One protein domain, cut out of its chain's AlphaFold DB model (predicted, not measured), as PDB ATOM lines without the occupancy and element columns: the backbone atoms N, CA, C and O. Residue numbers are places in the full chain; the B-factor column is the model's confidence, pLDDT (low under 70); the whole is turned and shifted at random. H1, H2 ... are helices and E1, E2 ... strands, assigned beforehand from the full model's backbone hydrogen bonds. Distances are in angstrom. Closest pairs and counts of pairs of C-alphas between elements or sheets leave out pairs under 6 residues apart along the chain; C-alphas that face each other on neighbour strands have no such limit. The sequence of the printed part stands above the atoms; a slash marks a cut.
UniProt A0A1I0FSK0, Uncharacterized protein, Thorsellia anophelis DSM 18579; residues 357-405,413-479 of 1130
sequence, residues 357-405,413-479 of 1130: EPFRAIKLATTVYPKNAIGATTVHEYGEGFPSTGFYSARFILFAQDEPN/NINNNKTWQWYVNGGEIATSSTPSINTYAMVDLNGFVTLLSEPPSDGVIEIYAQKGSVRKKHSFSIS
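What this domain is: This is residues 357 to 405 and 413 to 479 of the 1130 residues of an uncharacterized protein of Thorsellia anophelis DSM 18579 (UniProt A0A1I0FSK0). Two sheets lie partly face to face as a sandwich, their strands at 23 degrees to each other: a larger sheet of E2, E1, E4, E7 and E6, and a smaller one of E5 and the long hairpin E8 and E9. From the E1 and E2 side of the larger sheet a loop sticks out, its residues 368 to 376 standing free, and the one short helix, H1, only grazes that sheet. The printed part has 116 residues with nine named strands and one named helix, in the order E1 E2 E3 E4 H1 E5 E6 E7 E8 E9; the class is mostly strand, though only 48 residues are in named elements. The smaller sheet, in the order E5 E8 E9, is antiparallel. The whole is compact, with a radius of gyration of the C-alphas of 14.3 A and spans of 44 by 33 by 30 A.

Where its parts are: E1, residues 360 to 363, begins at C-alpha 360 (36.764, 33.952, -41.612) and is 10.1 A long. E2 is residues 380 to 382, E3 residues 389 to 391, and E4 residues 395 to 399, 13.7 A long. H1 is residues 414 to 419, beginning at C-alpha 414 (38.178, 44.395, -32.641). E5 is residues 421 to 424, E6 residues 441 to 443, and E7 residues 448 to 451. E8, residues 460 to 467, is 23.0 A long; E9, residues 470 to 477, is 23.9 A long and ends at C-alpha 477 (23.439, 24.925, -38.593).

How they stand to each other: In the larger sheet, only just strongly twisted with C-alphas up to 4.5 A off its best plane, E2 and E1 are an antiparallel hairpin, with N 382 and O 361 at 3.1 A. E1 and E4 meet only at a point, C-alphas 361 and 398, 5.2 A apart. E4 and E7 are antiparallel, with N 449 and O 396 at 2.8 A. E7 and E6 form a hairpin, with N 450 and O 442 at 2.8 A. The closest C-alphas of E5 and E6, Tyr 423 and Val 443, are 6.2 A apart. E5 and E8 are antiparallel, with N 421 and O 466 at 2.8 A, and the hairpin E8 and E9 has N 472 and O 465 at 2.8 A. E3 pairs with no named strand. In H1, 0 of 2 O i to N i+4 pairs but 3 of 3 O i to N i+3 pairs are within hydrogen-bond range.

The domain as a whole: The C-alphas farthest apart, of Asn 372 and Asp 458, are 45.7 A apart. Residues 406 to 412 are not printed; C-alphas 405 and 413 are 15.5 A apart across the cut. The links E1 to E2 and E5 to E6 are long. The mean pLDDT of the printed part is 75.5, and residues 357 to 385, 403 to 405, 413 and 457 are under 70.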
ATOM      1  N   GLU A 357      31.607  37.640 -50.462       51.00
ATOM      2  CA  GLU A 357      32.786  36.883 -50.021       51.00
ATOM      3  C   GLU A 357      32.501  36.113 -48.710       51.00
ATOM      4  O   GLU A 357      31.904  36.677 -47.786       51.00
ATOM      5  N   PRO A 358      32.979  34.865 -48.540       49.47
ATOM      6  CA  PRO A 358      32.828  34.135 -47.281       49.47
ATOM      7  C   PRO A 358      33.624  34.788 -46.131       49.47
ATOM      8  O   PRO A 358      34.691  35.386 -46.321       49.47
ATOM      9  N   PHE A 359      33.110  34.683 -44.900       57.78
ATOM     10  CA  PHE A 359      33.813  35.148 -43.695       57.78
ATOM     11  C   PHE A 359      34.987  34.245 -43.305       57.78
ATOM     12  O   PHE A 359      35.050  33.072 -43.658       57.78
ATOM     13  N   ARG A 360      35.874  34.771 -42.449       56.66
ATOM     14  CA  ARG A 360      36.764  33.952 -41.612       56.66
ATOM     15  C   ARG A 360      36.222  33.935 -40.179       56.66
ATOM     16  O   ARG A 360      36.190  34.975 -39.515       56.66
ATOM     17  N   ALA A 361      35.794  32.772 -39.689       47.84
ATOM     18  CA  ALA A 361      35.369  32.603 -38.301       47.84
ATOM     19  C   ALA A 361      36.589  32.348 -37.398       47.84
ATOM     20  O   ALA A 361      37.414  31.473 -37.675       47.84
ATOM     21  N   ILE A 362      36.716  33.113 -36.309       53.47
ATOM     22  CA  ILE A 362      37.831  33.001 -35.361       53.47
ATOM     23  C   ILE A 362      37.285  32.809 -33.948       53.47
ATOM     24  O   ILE A 362      36.470  33.588 -33.453       53.47
ATOM     25  N   LYS A 363      37.807  31.803 -33.248       46.34
ATOM     26  CA  LYS A 363      37.505  31.555 -31.834       46.34
ATOM     27  C   LYS A 363      38.248  32.532 -30.918       46.34
ATOM     28  O   LYS A 363      39.471  32.635 -30.982       46.34
ATOM     29  N   LEU A 364      37.530  33.181 -29.998       45.34
ATOM     30  CA  LEU A 364      38.129  33.856 -28.841       45.34
ATOM     31  C   LEU A 364      38.276  32.852 -27.690       45.34
ATOM     32  O   LEU A 364      37.290  32.413 -27.103       45.34
ATOM     33  N   ALA A 365      39.518  32.517 -27.339       37.50
ATOM     34  CA  ALA A 365      39.812  31.984 -26.014       37.50
ATOM     35  C   ALA A 365      39.496  33.074 -24.974       37.50
ATOM     36  O   ALA A 365      39.906  34.227 -25.124       37.50
ATOM     37  N   THR A 366      38.730  32.712 -23.948       41.53
ATOM     38  CA  THR A 366      38.280  33.590 -22.865       41.53
ATOM     39  C   THR A 366      39.420  34.434 -22.289       41.53
ATOM     40  O   THR A 366      40.501  33.940 -21.970       41.53
ATOM     41  N   THR A 367      39.179  35.738 -22.152       34.38
ATOM     42  CA  THR A 367      40.125  36.677 -21.550       34.38
ATOM     43  C   THR A 367      40.248  36.366 -20.061       34.38
ATOM     44  O   THR A 367      39.315  36.588 -19.290       34.38
ATOM     45  N   VAL A 368      41.404  35.857 -19.635       30.20
ATOM     46  CA  VAL A 368      41.768  35.850 -18.216       30.20
ATOM     47  C   VAL A 368      42.050  37.305 -17.840       30.20
ATOM     48  O   VAL A 368      42.997  37.901 -18.346       30.20
ATOM     49  N   TYR A 369      41.241  37.895 -16.960       29.12
ATOM     50  CA  TYR A 369      41.663  39.083 -16.223       29.12
ATOM     51  C   TYR A 369      42.631  38.624 -15.122       29.12
ATOM     52  O   TYR A 369      42.203  38.125 -14.083       29.12
ATOM     53  N   PRO A 370      43.932  38.897 -15.282       34.25
ATOM     54  CA  PRO A 370      44.641  39.594 -14.236       34.25
ATOM     55  C   PRO A 370      45.191  40.878 -14.834       34.25
ATOM     56  O   PRO A 370      45.664  40.938 -15.965       34.25
ATOM     57  N   LYS A 371      45.139  41.933 -14.036       35.75
ATOM     58  CA  LYS A 371      45.413  43.309 -14.438       35.75
ATOM     59  C   LYS A 371      46.834  43.566 -14.985       35.75
ATOM     60  O   LYS A 371      47.103  44.721 -15.251       35.75
ATOM     61  N   ASN A 372      47.721  42.569 -15.149       33.69
ATOM     62  CA  ASN A 372      49.141  42.753 -15.510       33.69
ATOM     63  C   ASN A 372      49.831  41.541 -16.206       33.69
ATOM     64  O   ASN A 372      50.960  41.207 -15.854       33.69
ATOM     65  N   ALA A 373      49.223  40.872 -17.194       31.09
ATOM     66  CA  ALA A 373      49.980  39.938 -18.049       31.09
ATOM     67  C   ALA A 373      49.459  39.925 -19.495       31.09
ATOM     68  O   ALA A 373      48.408  39.359 -19.783       31.09
ATOM     69  N   ILE A 374      50.210  40.539 -20.414       35.41
ATOM     70  CA  ILE A 374      49.995  40.418 -21.862       35.41
ATOM     71  C   ILE A 374      50.591  39.066 -22.285       35.41
ATOM     72  O   ILE A 374      51.779  38.966 -22.577       35.41
ATOM     73  N   GLY A 375      49.778  38.009 -22.227       31.19
ATOM     74  CA  GLY A 375      50.105  36.670 -22.723       31.19
ATOM     75  C   GLY A 375      49.335  36.363 -24.009       31.19
ATOM     76  O   GLY A 375      48.156  36.693 -24.115       31.19
ATOM     77  N   ALA A 376      50.015  35.762 -24.987       31.97
ATOM     78  CA  ALA A 376      49.523  35.486 -26.337       31.97
ATOM     79  C   ALA A 376      48.158  34.768 -26.366       31.97
ATOM     80  O   ALA A 376      48.000  33.686 -25.804       31.97
ATOM     81  N   THR A 377      47.182  35.353 -27.065       41.81
ATOM     82  CA  THR A 377      45.905  34.703 -27.390       41.81
ATOM     83  C   THR A 377      46.114  33.807 -28.610       41.81
ATOM     84  O   THR A 377      46.537  34.289 -29.659       41.81
ATOM     85  N   THR A 378      45.853  32.506 -28.491       40.66
ATOM     86  CA  THR A 378      45.926  31.579 -29.629       40.66
ATOM     87  C   THR A 378      44.677  31.754 -30.492       40.66
ATOM     88  O   THR A 378      43.560  31.527 -30.031       40.66
ATOM     89  N   VAL A 379      44.871  32.214 -31.726       47.03
ATOM     90  CA  VAL A 379      43.825  32.393 -32.741       47.03
ATOM     91  C   VAL A 379      43.688  31.076 -33.505       47.03
ATOM     92  O   VAL A 379      44.683  30.569 -34.020       47.03
ATOM     93  N   HIS A 380      42.477  30.518 -33.568       52.53
ATOM     94  CA  HIS A 380      42.172  29.331 -34.370       52.53
ATOM     95  C   HIS A 380      41.158  29.695 -35.456       52.53
ATOM     96  O   HIS A 380      40.103  30.253 -35.143       52.53
ATOM     97  N   GLU A 381      41.503  29.393 -36.709       53.94
ATOM     98  CA  GLU A 381      40.639  29.561 -37.879       53.94
ATOM     99  C   GLU A 381      39.745  28.323 -38.030       53.94
ATOM    100  O   GLU A 381      40.237  27.193 -37.997       53.94
ATOM    101  N   TYR A 382      38.436  28.537 -38.171       63.97
ATOM    102  CA  TYR A 382      37.455  27.486 -38.454       63.97
ATOM    103  C   TYR A 382      36.799  27.751 -39.818       63.97
ATOM    104  O   TYR A 382      36.619  28.909 -40.200       63.97
ATOM    105  N   GLY A 383      36.483  26.679 -40.553       67.06
ATOM    106  CA  GLY A 383      35.814  26.746 -41.857       67.06
ATOM    107  C   GLY A 383      34.306  27.013 -41.765       67.06
ATOM    108  O   GLY A 383      33.768  27.275 -40.685       67.06
ATOM    109  N   GLU A 384      33.631  26.935 -42.913       64.88
ATOM    110  CA  GLU A 384      32.169  27.030 -43.021       64.88
ATOM    111  C   GLU A 384      31.465  25.980 -42.140       64.88
ATOM    112  O   GLU A 384      31.989  24.888 -41.912       64.88
ATOM    113  N   GLY A 385      30.293  26.324 -41.594       68.81
ATOM    114  CA  GLY A 385      29.516  25.436 -40.718       68.81
ATOM    115  C   GLY A 385      29.855  25.495 -39.220       68.81
ATOM    116  O   GLY A 385      29.198  24.826 -38.426       68.81
ATOM    117  N   PHE A 386      30.829  26.306 -38.788       77.50
ATOM    118  CA  PHE A 386      31.062  26.559 -37.359       77.50
ATOM    119  C   PHE A 386      30.107  27.632 -36.791       77.50
ATOM    120  O   PHE A 386      30.001  28.706 -37.390       77.50
ATOM    121  N   PRO A 387      29.530  27.442 -35.587       84.81
ATOM    122  CA  PRO A 387      29.534  26.222 -34.768       84.81
ATOM    123  C   PRO A 387      28.458  25.215 -35.219       84.81
ATOM    124  O   PRO A 387      27.395  25.629 -35.668       84.81
ATOM    125  N   SER A 388      28.699  23.909 -35.030       83.06
ATOM    126  CA  SER A 388      27.673  22.867 -35.245       83.06
ATOM    127  C   SER A 388      26.954  22.444 -33.956       83.06
ATOM    128  O   SER A 388      25.930  21.773 -33.996       83.06
ATOM    129  N   THR A 389      27.434  22.881 -32.792       84.44
ATOM    130  CA  THR A 389      26.794  22.672 -31.483       84.44
ATOM    131  C   THR A 389      26.441  24.017 -30.852       84.44
ATOM    132  O   THR A 389      27.142  24.994 -31.090       84.44
ATOM    133  N   GLY A 390      25.394  24.105 -30.028       87.44
ATOM    134  CA  GLY A 390      24.950  25.366 -29.416       87.44
ATOM    135  C   GLY A 390      24.322  25.196 -28.032       87.44
ATOM    136  O   GLY A 390      23.969  24.094 -27.618       87.44
ATOM    137  N   PHE A 391      24.214  26.298 -27.293       89.31
ATOM    138  CA  PHE A 391      23.476  26.398 -26.029       89.31
ATOM    139  C   PHE A 391      22.999  27.840 -25.830       89.31
ATOM    140  O   PHE A 391      23.501  28.769 -26.472       89.31
ATOM    141  N   TYR A 392      22.045  28.056 -24.925       86.75
ATOM    142  CA  TYR A 392      21.539  29.400 -24.654       86.75
ATOM    143  C   TYR A 392      22.647  30.341 -24.161       86.75
ATOM    144  O   TYR A 392      23.353  30.043 -23.198       86.75
ATOM    145  N   SER A 393      22.756  31.519 -24.783       86.38
ATOM    146  CA  SER A 393      23.811  32.517 -24.542       86.38
ATOM    147  C   SER A 393      25.226  32.097 -24.956       86.38
ATOM    148  O   SER A 393      26.196  32.740 -24.543       86.38
ATOM    149  N   ALA A 394      25.376  31.055 -25.776       86.25
ATOM    150  CA  ALA A 394      26.664  30.733 -26.376       86.25
ATOM    151  C   ALA A 394      27.120  31.897 -27.271       86.25
ATOM    152  O   ALA A 394      26.354  32.355 -28.122       86.25
ATOM    153  N   ARG A 395      28.340  32.406 -27.050       88.38
ATOM    154  CA  ARG A 395      28.851  33.625 -27.697       88.38
ATOM    155  C   ARG A 395      30.170  33.372 -28.422       88.38
ATOM    156  O   ARG A 395      31.097  32.822 -27.833       88.38
ATOM    157  N   PHE A 396      30.268  33.824 -29.667       88.88
ATOM    158  CA  PHE A 396      31.488  33.806 -30.482       88.88
ATOM    159  C   PHE A 396      31.619  35.115 -31.272       88.88
ATOM    160  O   PHE A 396      30.731  35.961 -31.211       88.88
ATOM    161  N   ILE A 397      32.747  35.330 -31.952       88.44
ATOM    162  CA  ILE A 397      32.994  36.537 -32.750       88.44
ATOM    163  C   ILE A 397      33.257  36.153 -34.206       88.44
ATOM    164  O   ILE A 397      33.961  35.183 -34.485       88.44
ATOM    165  N   LEU A 398      32.699  36.920 -35.134       88.56
ATOM    166  CA  LEU A 398      33.024  36.855 -36.554       88.56
ATOM    167  C   LEU A 398      33.920  38.041 -36.916       88.56
ATOM    168  O   LEU A 398      33.767  39.130 -36.364       88.56
ATOM    169  N   PHE A 399      34.860  37.846 -37.840       84.81
ATOM    170  CA  PHE A 399      35.704  38.927 -38.349       84.81
ATOM    171  C   PHE A 399      35.470  39.112 -39.844       84.81
ATOM    172  O   PHE A 399      35.630  38.178 -40.628       84.81
ATOM    173  N   ALA A 400      35.129  40.336 -40.236       83.81
ATOM    174  CA  ALA A 400      35.051  40.743 -41.632       83.81
ATOM    175  C   ALA A 400      36.314  41.548 -41.990       83.81
ATOM    176  O   ALA A 400      36.700  42.471 -41.266       83.81
ATOM    177  N   GLN A 401      37.005  41.168 -43.066       80.81
ATOM    178  CA  GLN A 401      38.262  41.793 -43.505       80.81
ATOM    179  C   GLN A 401      38.198  42.179 -44.983       80.81
ATOM    180  O   GLN A 401      37.622  41.431 -45.768       80.81
ATOM    181  N   ASP A 402      38.818  43.310 -45.335       70.56
ATOM    182  CA  ASP A 402      38.825  43.868 -46.697       70.56
ATOM    183  C   ASP A 402      39.825  43.157 -47.642       70.56
ATOM    184  O   ASP A 402      39.613  43.171 -48.845       70.56
ATOM    185  N   GLU A 403      40.894  42.513 -47.134       64.44
ATOM    186  CA  GLU A 403      41.883  41.792 -47.964       64.44
ATOM    187  C   GLU A 403      42.498  40.557 -47.267       64.44
ATOM    188  O   GLU A 403      42.823  40.615 -46.075       64.44
ATOM    189  N   PRO A 404      42.767  39.454 -47.998       48.75
ATOM    190  CA  PRO A 404      43.230  38.188 -47.423       48.75
ATOM    191  C   PRO A 404      44.680  38.156 -46.890       48.75
ATOM    192  O   PRO A 404      45.034  37.153 -46.266       48.75
ATOM    193  N   ASN A 405      45.508  39.198 -47.094       47.59
ATOM    194  CA  ASN A 405      46.976  39.117 -46.932       47.59
ATOM    195  C   ASN A 405      47.668  40.202 -46.077       47.59
ATOM    196  O   ASN A 405      48.900  40.277 -46.079       47.59
ATOM    197  N   ASN A 413      42.541  43.516 -33.380       62.31
ATOM    198  CA  ASN A 413      41.939  44.840 -33.402       62.31
ATOM    199  C   ASN A 413      40.441  44.703 -33.694       62.31
ATOM    200  O   ASN A 413      39.990  44.905 -34.818       62.31
ATOM    201  N   ILE A 414      39.661  44.388 -32.649       73.81
ATOM    202  CA  ILE A 414      38.178  44.395 -32.641       73.81
ATOM    203  C   ILE A 414      37.613  45.694 -33.257       73.81
ATOM    204  O   ILE A 414      36.505  45.722 -33.781       73.81
ATOM    205  N   ASN A 415      38.400  46.772 -33.262       76.00
ATOM    206  CA  ASN A 415      38.048  48.032 -33.902       76.00
ATOM    207  C   ASN A 415      37.801  47.926 -35.420       76.00
ATOM    208  O   ASN A 415      37.005  48.712 -35.921       76.00
ATOM    209  N   ASN A 416      38.395  46.964 -36.141       79.69
ATOM    210  CA  ASN A 416      38.084  46.772 -37.564       79.69
ATOM    211  C   ASN A 416      36.646  46.287 -37.779       79.69
ATOM    212  O   ASN A 416      35.993  46.747 -38.715       79.69
ATOM    213  N   ASN A 417      36.112  45.448 -36.884       83.94
ATOM    214  CA  ASN A 417      34.730  44.970 -36.987       83.94
ATOM    215  C   ASN A 417      33.709  46.108 -36.885       83.94
ATOM    216  O   ASN A 417      32.653  46.014 -37.497       83.94
ATOM    217  N   LYS A 418      34.048  47.212 -36.204       86.56
ATOM    218  CA  LYS A 418      33.183  48.402 -36.107       86.56
ATOM    219  C   LYS A 418      33.030  49.161 -37.427       86.56
ATOM    220  O   LYS A 418      32.181  50.040 -37.514       86.56
ATOM    221  N   THR A 419      33.866  48.871 -38.426       88.25
ATOM    222  CA  THR A 419      33.741  49.461 -39.771       88.25
ATOM    223  C   THR A 419      32.738  48.722 -40.657       88.25
ATOM    224  O   THR A 419      32.448  49.195 -41.751       88.25
ATOM    225  N   TRP A 420      32.198  47.596 -40.178       90.38
ATOM    226  CA  TRP A 420      31.199  46.781 -40.861       90.38
ATOM    227  C   TRP A 420      29.829  46.924 -40.190       90.38
ATOM    228  O   TRP A 420      29.721  47.031 -38.969       90.38
ATOM    229  N   GLN A 421      28.774  46.904 -40.999       93.44
ATOM    230  CA  GLN A 421      27.383  46.821 -40.570       93.44
ATOM    231  C   GLN A 421      26.996  45.349 -40.420       93.44
ATOM    232  O   GLN A 421      26.991  44.614 -41.402       93.44
ATOM    233  N   TRP A 422      26.688  44.917 -39.197       94.56
ATOM    234  CA  TRP A 422      26.383  43.519 -38.883       94.56
ATOM    235  C   TRP A 422      24.880  43.285 -38.778       94.56
ATOM    236  O   TRP A 422      24.187  44.085 -38.148       94.56
ATOM    237  N   TYR A 423      24.378  42.183 -39.333       94.88
ATOM    238  CA  TYR A 423      22.990  41.762 -39.129       94.88
ATOM    239  C   TYR A 423      22.788  40.250 -39.246       94.88
ATOM    240  O   TYR A 423      23.525  39.567 -39.950       94.88
ATOM    241  N   VAL A 424      21.794  39.718 -38.537       92.19
ATOM    242  CA  VAL A 424      21.311  38.335 -38.695       92.19
ATOM    243  C   VAL A 424      20.210  38.318 -39.760       92.19
ATOM    244  O   VAL A 424      19.474  39.296 -39.877       92.19
ATOM    245  N   ASN A 425      20.059  37.235 -40.531       88.31
ATOM    246  CA  ASN A 425      18.956  37.114 -41.492       88.31
ATOM    247  C   ASN A 425      17.590  37.369 -40.819       88.31
ATOM    248  O   ASN A 425      17.277  36.784 -39.775       88.31
ATOM    249  N   GLY A 426      16.811  38.282 -41.407       81.25
ATOM    250  CA  GLY A 426      15.529  38.770 -40.886       81.25
ATOM    251  C   GLY A 426      15.607  39.817 -39.762       81.25
ATOM    252  O   GLY A 426      14.557  40.267 -39.309       81.25
ATOM    253  N   GLY A 427      16.802  40.208 -39.301       81.81
ATOM    254  CA  GLY A 427      17.011  41.227 -38.263       81.81
ATOM    255  C   GLY A 427      17.433  42.598 -38.815       81.81
ATOM    256  O   GLY A 427      17.955  42.708 -39.921       81.81
ATOM    257  N   GLU A 428      17.241  43.660 -38.025       86.69
ATOM    258  CA  GLU A 428      17.734  45.014 -38.348       86.69
ATOM    259  C   GLU A 428      19.265  45.116 -38.216       86.69
ATOM    260  O   GLU A 428      19.881  44.312 -37.524       86.69
ATOM    261  N   ILE A 429      19.899  46.116 -38.837       87.50
ATOM    262  CA  ILE A 429      21.351  46.356 -38.720       87.50
ATOM    263  C   ILE A 429      21.730  46.725 -37.278       87.50
ATOM    264  O   ILE A 429      21.120  47.603 -36.669       87.50
ATOM    265  N   ALA A 430      22.782  46.098 -36.744       81.12
ATOM    266  CA  ALA A 430      23.295  46.384 -35.409       81.12
ATOM    267  C   ALA A 430      23.808  47.835 -35.298       81.12
ATOM    268  O   ALA A 430      24.657  48.277 -36.075       81.12
ATOM    269  N   THR A 431      23.340  48.568 -34.287       87.56
ATOM    270  CA  THR A 431      23.751  49.945 -33.958       87.56
ATOM    271  C   THR A 431      24.391  50.000 -32.581       87.56
ATOM    272  O   THR A 431      24.165  49.105 -31.770       87.56
ATOM    273  N   SER A 432      25.154  51.056 -32.260       81.12
ATOM    274  CA  SER A 432      25.894  51.180 -30.984       81.12
ATOM    275  C   SER A 432      25.063  50.933 -29.717       81.12
ATOM    276  O   SER A 432      25.637  50.658 -28.665       81.12
ATOM    277  N   SER A 433      23.737  51.051 -29.813       79.75
ATOM    278  CA  SER A 433      22.774  50.825 -28.734       79.75
ATOM    279  C   SER A 433      21.884  49.589 -28.907       79.75
ATOM    280  O   SER A 433      21.234  49.207 -27.939       79.75
ATOM    281  N   THR A 434      21.820  48.971 -30.091       85.12
ATOM    282  CA  THR A 434      20.908  47.851 -30.383       85.12
ATOM    283  C   THR A 434      21.599  46.764 -31.215       85.12
ATOM    284  O   THR A 434      22.046  47.047 -32.325       85.12
ATOM    285  N   PRO A 435      21.713  45.514 -30.727       89.25
ATOM    286  CA  PRO A 435      22.198  44.411 -31.551       89.25
ATOM    287  C   PRO A 435      21.167  44.055 -32.630       89.25
ATOM    288  O   PRO A 435      19.966  44.240 -32.437       89.25
ATOM    289  N   SER A 436      21.637  43.502 -33.745       92.88
ATOM    290  CA  SER A 436      20.759  42.832 -34.702       92.88
ATOM    291  C   SER A 436      20.283  41.525 -34.089       92.88
ATOM    292  O   SER A 436      21.104  40.787 -33.547       92.88
ATOM    293  N   ILE A 437      18.989  41.230 -34.145       93.06
ATOM    294  CA  ILE A 437      18.392  40.086 -33.454       93.06
ATOM    295  C   ILE A 437      17.352  39.404 -34.339       93.06
ATOM    296  O   ILE A 437      16.542  40.071 -34.978       93.06
ATOM    297  N   ASN A 438      17.355  38.074 -34.344       90.38
ATOM    298  CA  ASN A 438      16.221  37.266 -34.778       90.38
ATOM    299  C   ASN A 438      15.841  36.267 -33.670       90.38
ATOM    300  O   ASN A 438      16.309  36.376 -32.536       90.38
ATOM    301  N   THR A 439      14.980  35.298 -33.975       89.56
ATOM    302  CA  THR A 439      14.541  34.290 -32.998       89.56
ATOM    303  C   THR A 439      15.703  33.483 -32.404       89.56
ATOM    304  O   THR A 439      15.666  33.165 -31.220       89.56
ATOM    305  N   TYR A 440      16.741  33.186 -33.191       92.69
ATOM    306  CA  TYR A 440      17.764  32.187 -32.861       92.69
ATOM    307  C   TYR A 440      19.118  32.782 -32.478       92.69
ATOM    308  O   TYR A 440      19.862  32.170 -31.711       92.69
ATOM    309  N   ALA A 441      19.455  33.969 -32.979       94.25
ATOM    310  CA  ALA A 441      20.736  34.610 -32.730       94.25
ATOM    311  C   ALA A 441      20.622  36.138 -32.689       94.25
ATOM    312  O   ALA A 441      19.734  36.741 -33.291       94.25
ATOM    313  N   MET A 442      21.576  36.765 -32.006       94.69
ATOM    314  CA  MET A 442      21.848  38.195 -32.123       94.69
ATOM    315  C   MET A 442      23.309  38.446 -32.479       94.69
ATOM    316  O   MET A 442      24.178  37.718 -32.004       94.69
ATOM    317  N   VAL A 443      23.588  39.489 -33.263       94.81
ATOM    318  CA  VAL A 443      24.943  39.980 -33.544       94.81
ATOM    319  C   VAL A 443      25.081  41.449 -33.141       94.81
ATOM    320  O   VAL A 443      24.227  42.275 -33.463       94.81
ATOM    321  N   ASP A 444      26.143  41.786 -32.405       93.31
ATOM    322  CA  ASP A 444      26.467  43.178 -32.070       93.31
ATOM    323  C   ASP A 444      27.406  43.833 -33.109       93.31
ATOM    324  O   ASP A 444      27.985  43.180 -33.971       93.31
ATOM    325  N   LEU A 445      27.591  45.151 -33.008       92.00
ATOM    326  CA  LEU A 445      28.489  45.973 -33.849       92.00
ATOM    327  C   LEU A 445      29.968  45.567 -33.839       92.00
ATOM    328  O   LEU A 445      30.738  46.049 -34.666       92.00
ATOM    329  N   ASN A 446      30.403  44.746 -32.886       91.12
ATOM    330  CA  ASN A 446      31.764  44.224 -32.873       91.12
ATOM    331  C   ASN A 446      31.831  42.824 -33.506       91.12
ATOM    332  O   ASN A 446      32.884  42.191 -33.433       91.12
ATOM    333  N   GLY A 447      30.742  42.340 -34.113       90.19
ATOM    334  CA  GLY A 447      30.644  41.015 -34.716       90.19
ATOM    335  C   GLY A 447      30.471  39.889 -33.698       90.19
ATOM    336  O   GLY A 447      30.699  38.731 -34.046       90.19
ATOM    337  N   PHE A 448      30.109  40.178 -32.436       91.88
ATOM    338  CA  PHE A 448      29.815  39.102 -31.491       91.88
ATOM    339  C   PHE A 448      28.434  38.521 -31.750       91.88
ATOM    340  O   PHE A 448      27.433  39.205 -31.551       91.88
ATOM    341  N   VAL A 449      28.394  37.238 -32.084       92.81
ATOM    342  CA  VAL A 449      27.169  36.461 -32.245       92.81
ATOM    343  C   VAL A 449      26.838  35.777 -30.922       92.81
ATOM    344  O   VAL A 449      27.709  35.153 -30.318       92.81
ATOM    345  N   THR A 450      25.596  35.895 -30.458       92.75
ATOM    346  CA  THR A 450      25.067  35.197 -29.279       92.75
ATOM    347  C   THR A 450      23.840  34.386 -29.670       92.75
ATOM    348  O   THR A 450      22.898  34.946 -30.227       92.75
ATOM    349  N   LEU A 451      23.826  33.092 -29.353       92.69
ATOM    350  CA  LEU A 451      22.674  32.222 -29.601       92.69
ATOM    351  C   LEU A 451      21.583  32.456 -28.543       92.69
ATOM    352  O   LEU A 451      21.860  32.470 -27.340       92.69
ATOM    353  N   LEU A 452      20.348  32.650 -28.999       90.75
ATOM    354  CA  LEU A 452      19.187  33.023 -28.184       90.75
ATOM    355  C   LEU A 452      18.209  31.870 -27.975       90.75
ATOM    356  O   LEU A 452      17.601  31.779 -26.912       90.75
ATOM    357  N   SER A 453      18.062  30.983 -28.955       89.88
ATOM    358  CA  SER A 453      17.245  29.777 -28.835       89.88
ATOM    359  C   SER A 453      17.693  28.712 -29.829       89.88
ATOM    360  O   SER A 453      18.412  29.005 -30.782       89.88
ATOM    361  N   GLU A 454      17.236  27.482 -29.609       88.50
ATOM    362  CA  GLU A 454      17.478  26.359 -30.512       88.50
ATOM    363  C   GLU A 454      16.860  26.637 -31.896       88.50
ATOM    364  O   GLU A 454      15.649  26.885 -31.965       88.50
ATOM    365  N   PRO A 455      17.652  26.635 -32.987       82.44
ATOM    366  CA  PRO A 455      17.106  26.653 -34.338       82.44
ATOM    367  C   PRO A 455      16.433  25.307 -34.663       82.44
ATOM    368  O   PRO A 455      16.799  24.286 -34.080       82.44
ATOM    369  N   PRO A 456      15.440  25.266 -35.572       81.19
ATOM    370  CA  PRO A 456      14.899  24.001 -36.064       81.19
ATOM    371  C   PRO A 456      16.016  23.156 -36.705       81.19
ATOM    372  O   PRO A 456      17.063  23.683 -37.068       81.19
ATOM    373  N   SER A 457      15.830  21.838 -36.814       66.75
ATOM    374  CA  SER A 457      16.889  20.898 -37.238       66.75
ATOM    375  C   SER A 457      17.442  21.146 -38.651       66.75
ATOM    376  O   SER A 457      18.524  20.672 -38.978       66.75
ATOM    377  N   ASP A 458      16.697  21.875 -39.475       72.62
ATOM    378  CA  ASP A 458      17.028  22.373 -40.813       72.62
ATOM    379  C   ASP A 458      17.298  23.894 -40.840       72.62
ATOM    380  O   ASP A 458      17.604  24.470 -41.883       72.62
ATOM    381  N   GLY A 459      17.195  24.561 -39.689       80.06
ATOM    382  CA  GLY A 459      17.366  25.996 -39.533       80.06
ATOM    383  C   GLY A 459      18.823  26.414 -39.691       80.06
ATOM    384  O   GLY A 459      19.639  26.239 -38.784       80.06
ATOM    385  N   VAL A 460      19.135  27.026 -40.831       85.81
ATOM    386  CA  VAL A 460      20.414  27.698 -41.066       85.81
ATOM    387  C   VAL A 460      20.364  29.092 -40.443       85.81
ATOM    388  O   VAL A 460      19.486  29.897 -40.755       85.81
ATOM    389  N   ILE A 461      21.314  29.392 -39.558       88.31
ATOM    390  CA  ILE A 461      21.531  30.747 -39.049       88.31
ATOM    391  C   ILE A 461      22.530  31.428 -39.977       88.31
ATOM    392  O   ILE A 461      23.650  30.949 -40.158       88.31
ATOM    393  N   GLU A 462      22.127  32.563 -40.544       93.31
ATOM    394  CA  GLU A 462      22.964  33.344 -41.451       93.31
ATOM    395  C   GLU A 462      23.267  34.707 -40.833       93.31
ATOM    396  O   GLU A 462      22.363  35.440 -40.413       93.31
ATOM    397  N   ILE A 463      24.554  35.034 -40.767       93.38
ATOM    398  CA  ILE A 463      25.060  36.319 -40.290       93.38
ATOM    399  C   ILE A 463      25.709  37.040 -41.463       93.38
ATOM    400  O   ILE A 463      26.472  36.440 -42.220       93.38
ATOM    401  N   TYR A 464      25.434  38.333 -41.576       93.31
ATOM    402  CA  TYR A 464      25.959  39.205 -42.610       93.31
ATOM    403  C   TYR A 464      26.797  40.331 -42.019       93.31
ATOM    404  O   TYR A 464      26.533  40.823 -40.919       93.31
ATOM    405  N   ALA A 465      27.796  40.755 -42.787       93.19
ATOM    406  CA  ALA A 465      28.582  41.951 -42.537       93.19
ATOM    407  C   ALA A 465      28.693  42.716 -43.844       93.19
ATOM    408  O   ALA A 465      29.102  42.153 -44.858       93.19
ATOM    409  N   GLN A 466      28.342  43.993 -43.820       90.44
ATOM    410  CA  GLN A 466      28.325  44.840 -45.002       90.44
ATOM    411  C   GLN A 466      29.181  46.086 -44.795       90.44
ATOM    412  O   GLN A 466      29.120  46.730 -43.746       90.44
ATOM    413  N   LYS A 467      29.990  46.441 -45.790       91.19
ATOM    414  CA  LYS A 467      30.786  47.670 -45.801       91.19
ATOM    415  C   LYS A 467      30.805  48.236 -47.214       91.19
ATOM    416  O   LYS A 467      31.469  47.706 -48.099       91.19
ATOM    417  N   GLY A 468      30.062  49.322 -47.426       90.06
ATOM    418  CA  GLY A 468      29.808  49.822 -48.778       90.06
ATOM    419  C   GLY A 468      29.075  48.762 -49.600       90.06
ATOM    420  O   GLY A 468      28.070  48.231 -49.133       90.06
ATOM    421  N   SER A 469      29.617  48.443 -50.776       79.75
ATOM    422  CA  SER A 469      29.103  47.403 -51.672       79.75
ATOM    423  C   SER A 469      29.738  46.025 -51.461       79.75
ATOM    424  O   SER A 469      29.694  45.177 -52.339       79.75
ATOM    425  N   VAL A 470      30.444  45.803 -50.352       79.38
ATOM    426  CA  VAL A 470      31.002  44.484 -50.031       79.38
ATOM    427  C   VAL A 470      30.125  43.859 -48.966       79.38
ATOM    428  O   VAL A 470      29.981  44.417 -47.872       79.38
ATOM    429  N   ARG A 471      29.559  42.692 -49.272       86.94
ATOM    430  CA  ARG A 471      28.774  41.890 -48.338       86.94
ATOM    431  C   ARG A 471      29.508  40.585 -48.066       86.94
ATOM    432  O   ARG A 471      30.061  39.970 -48.966       86.94
ATOM    433  N   LYS A 472      29.542  40.174 -46.804       89.19
ATOM    434  CA  LYS A 472      30.037  38.858 -46.393       89.19
ATOM    435  C   LYS A 472      28.915  38.078 -45.742       89.19
ATOM    436  O   LYS A 472      28.106  38.679 -45.026       89.19
ATOM    437  N   LYS A 473      28.879  36.763 -45.976       92.31
ATOM    438  CA  LYS A 473      27.853  35.841 -45.464       92.31
ATOM    439  C   LYS A 473      28.478  34.639 -44.751       92.31
ATOM    440  O   LYS A 473      29.385  34.006 -45.284       92.31
ATOM    441  N   HIS A 474      28.035  34.358 -43.521       90.81
ATOM    442  CA  HIS A 474      28.438  33.183 -42.737       90.81
ATOM    443  C   HIS A 474      27.193  32.388 -42.374       90.81
ATOM    444  O   HIS A 474      26.329  32.901 -41.660       90.81
ATOM    445  N   SER A 475      27.126  31.147 -42.847       89.81
ATOM    446  CA  SER A 475      26.012  30.233 -42.604       89.81
ATOM    447  C   SER A 475      26.462  29.070 -41.727       89.81
ATOM    448  O   SER A 475      27.501  28.454 -41.975       89.81
ATOM    449  N   PHE A 476      25.678  28.756 -40.699       89.12
ATOM    450  CA  PHE A 476      25.903  27.588 -39.849       89.12
ATOM    451  C   PHE A 476      24.577  26.990 -39.367       89.12
ATOM    452  O   PHE A 476      23.581  27.694 -39.199       89.12
ATOM    453  N   SER A 477      24.572  25.681 -39.136       87.06
ATOM    454  CA  SER A 477      23.439  24.925 -38.593       87.06
ATOM    455  C   SER A 477      23.838  24.299 -37.262       87.06
ATOM    456  O   SER A 477      24.911  23.703 -37.163       87.06
ATOM    457  N   ILE A 478      22.970  24.378 -36.254       85.38
ATOM    458  CA  ILE A 478      23.215  23.746 -34.955       85.38
ATOM    459  C   ILE A 478      22.596  22.346 -34.961       85.38
ATOM    460  O   ILE A 478      21.386  22.202 -34.830       85.38
ATOM    461  N   SER A 479      23.424  21.313 -35.096       79.62
ATOM    462  CA  SER A 479      22.989  19.912 -35.071       79.62
ATOM    463  C   SER A 479      22.779  19.372 -33.652       79.62
ATOM    464  O   SER A 479      22.122  18.346 -33.479       79.62
TER     465      SER A 479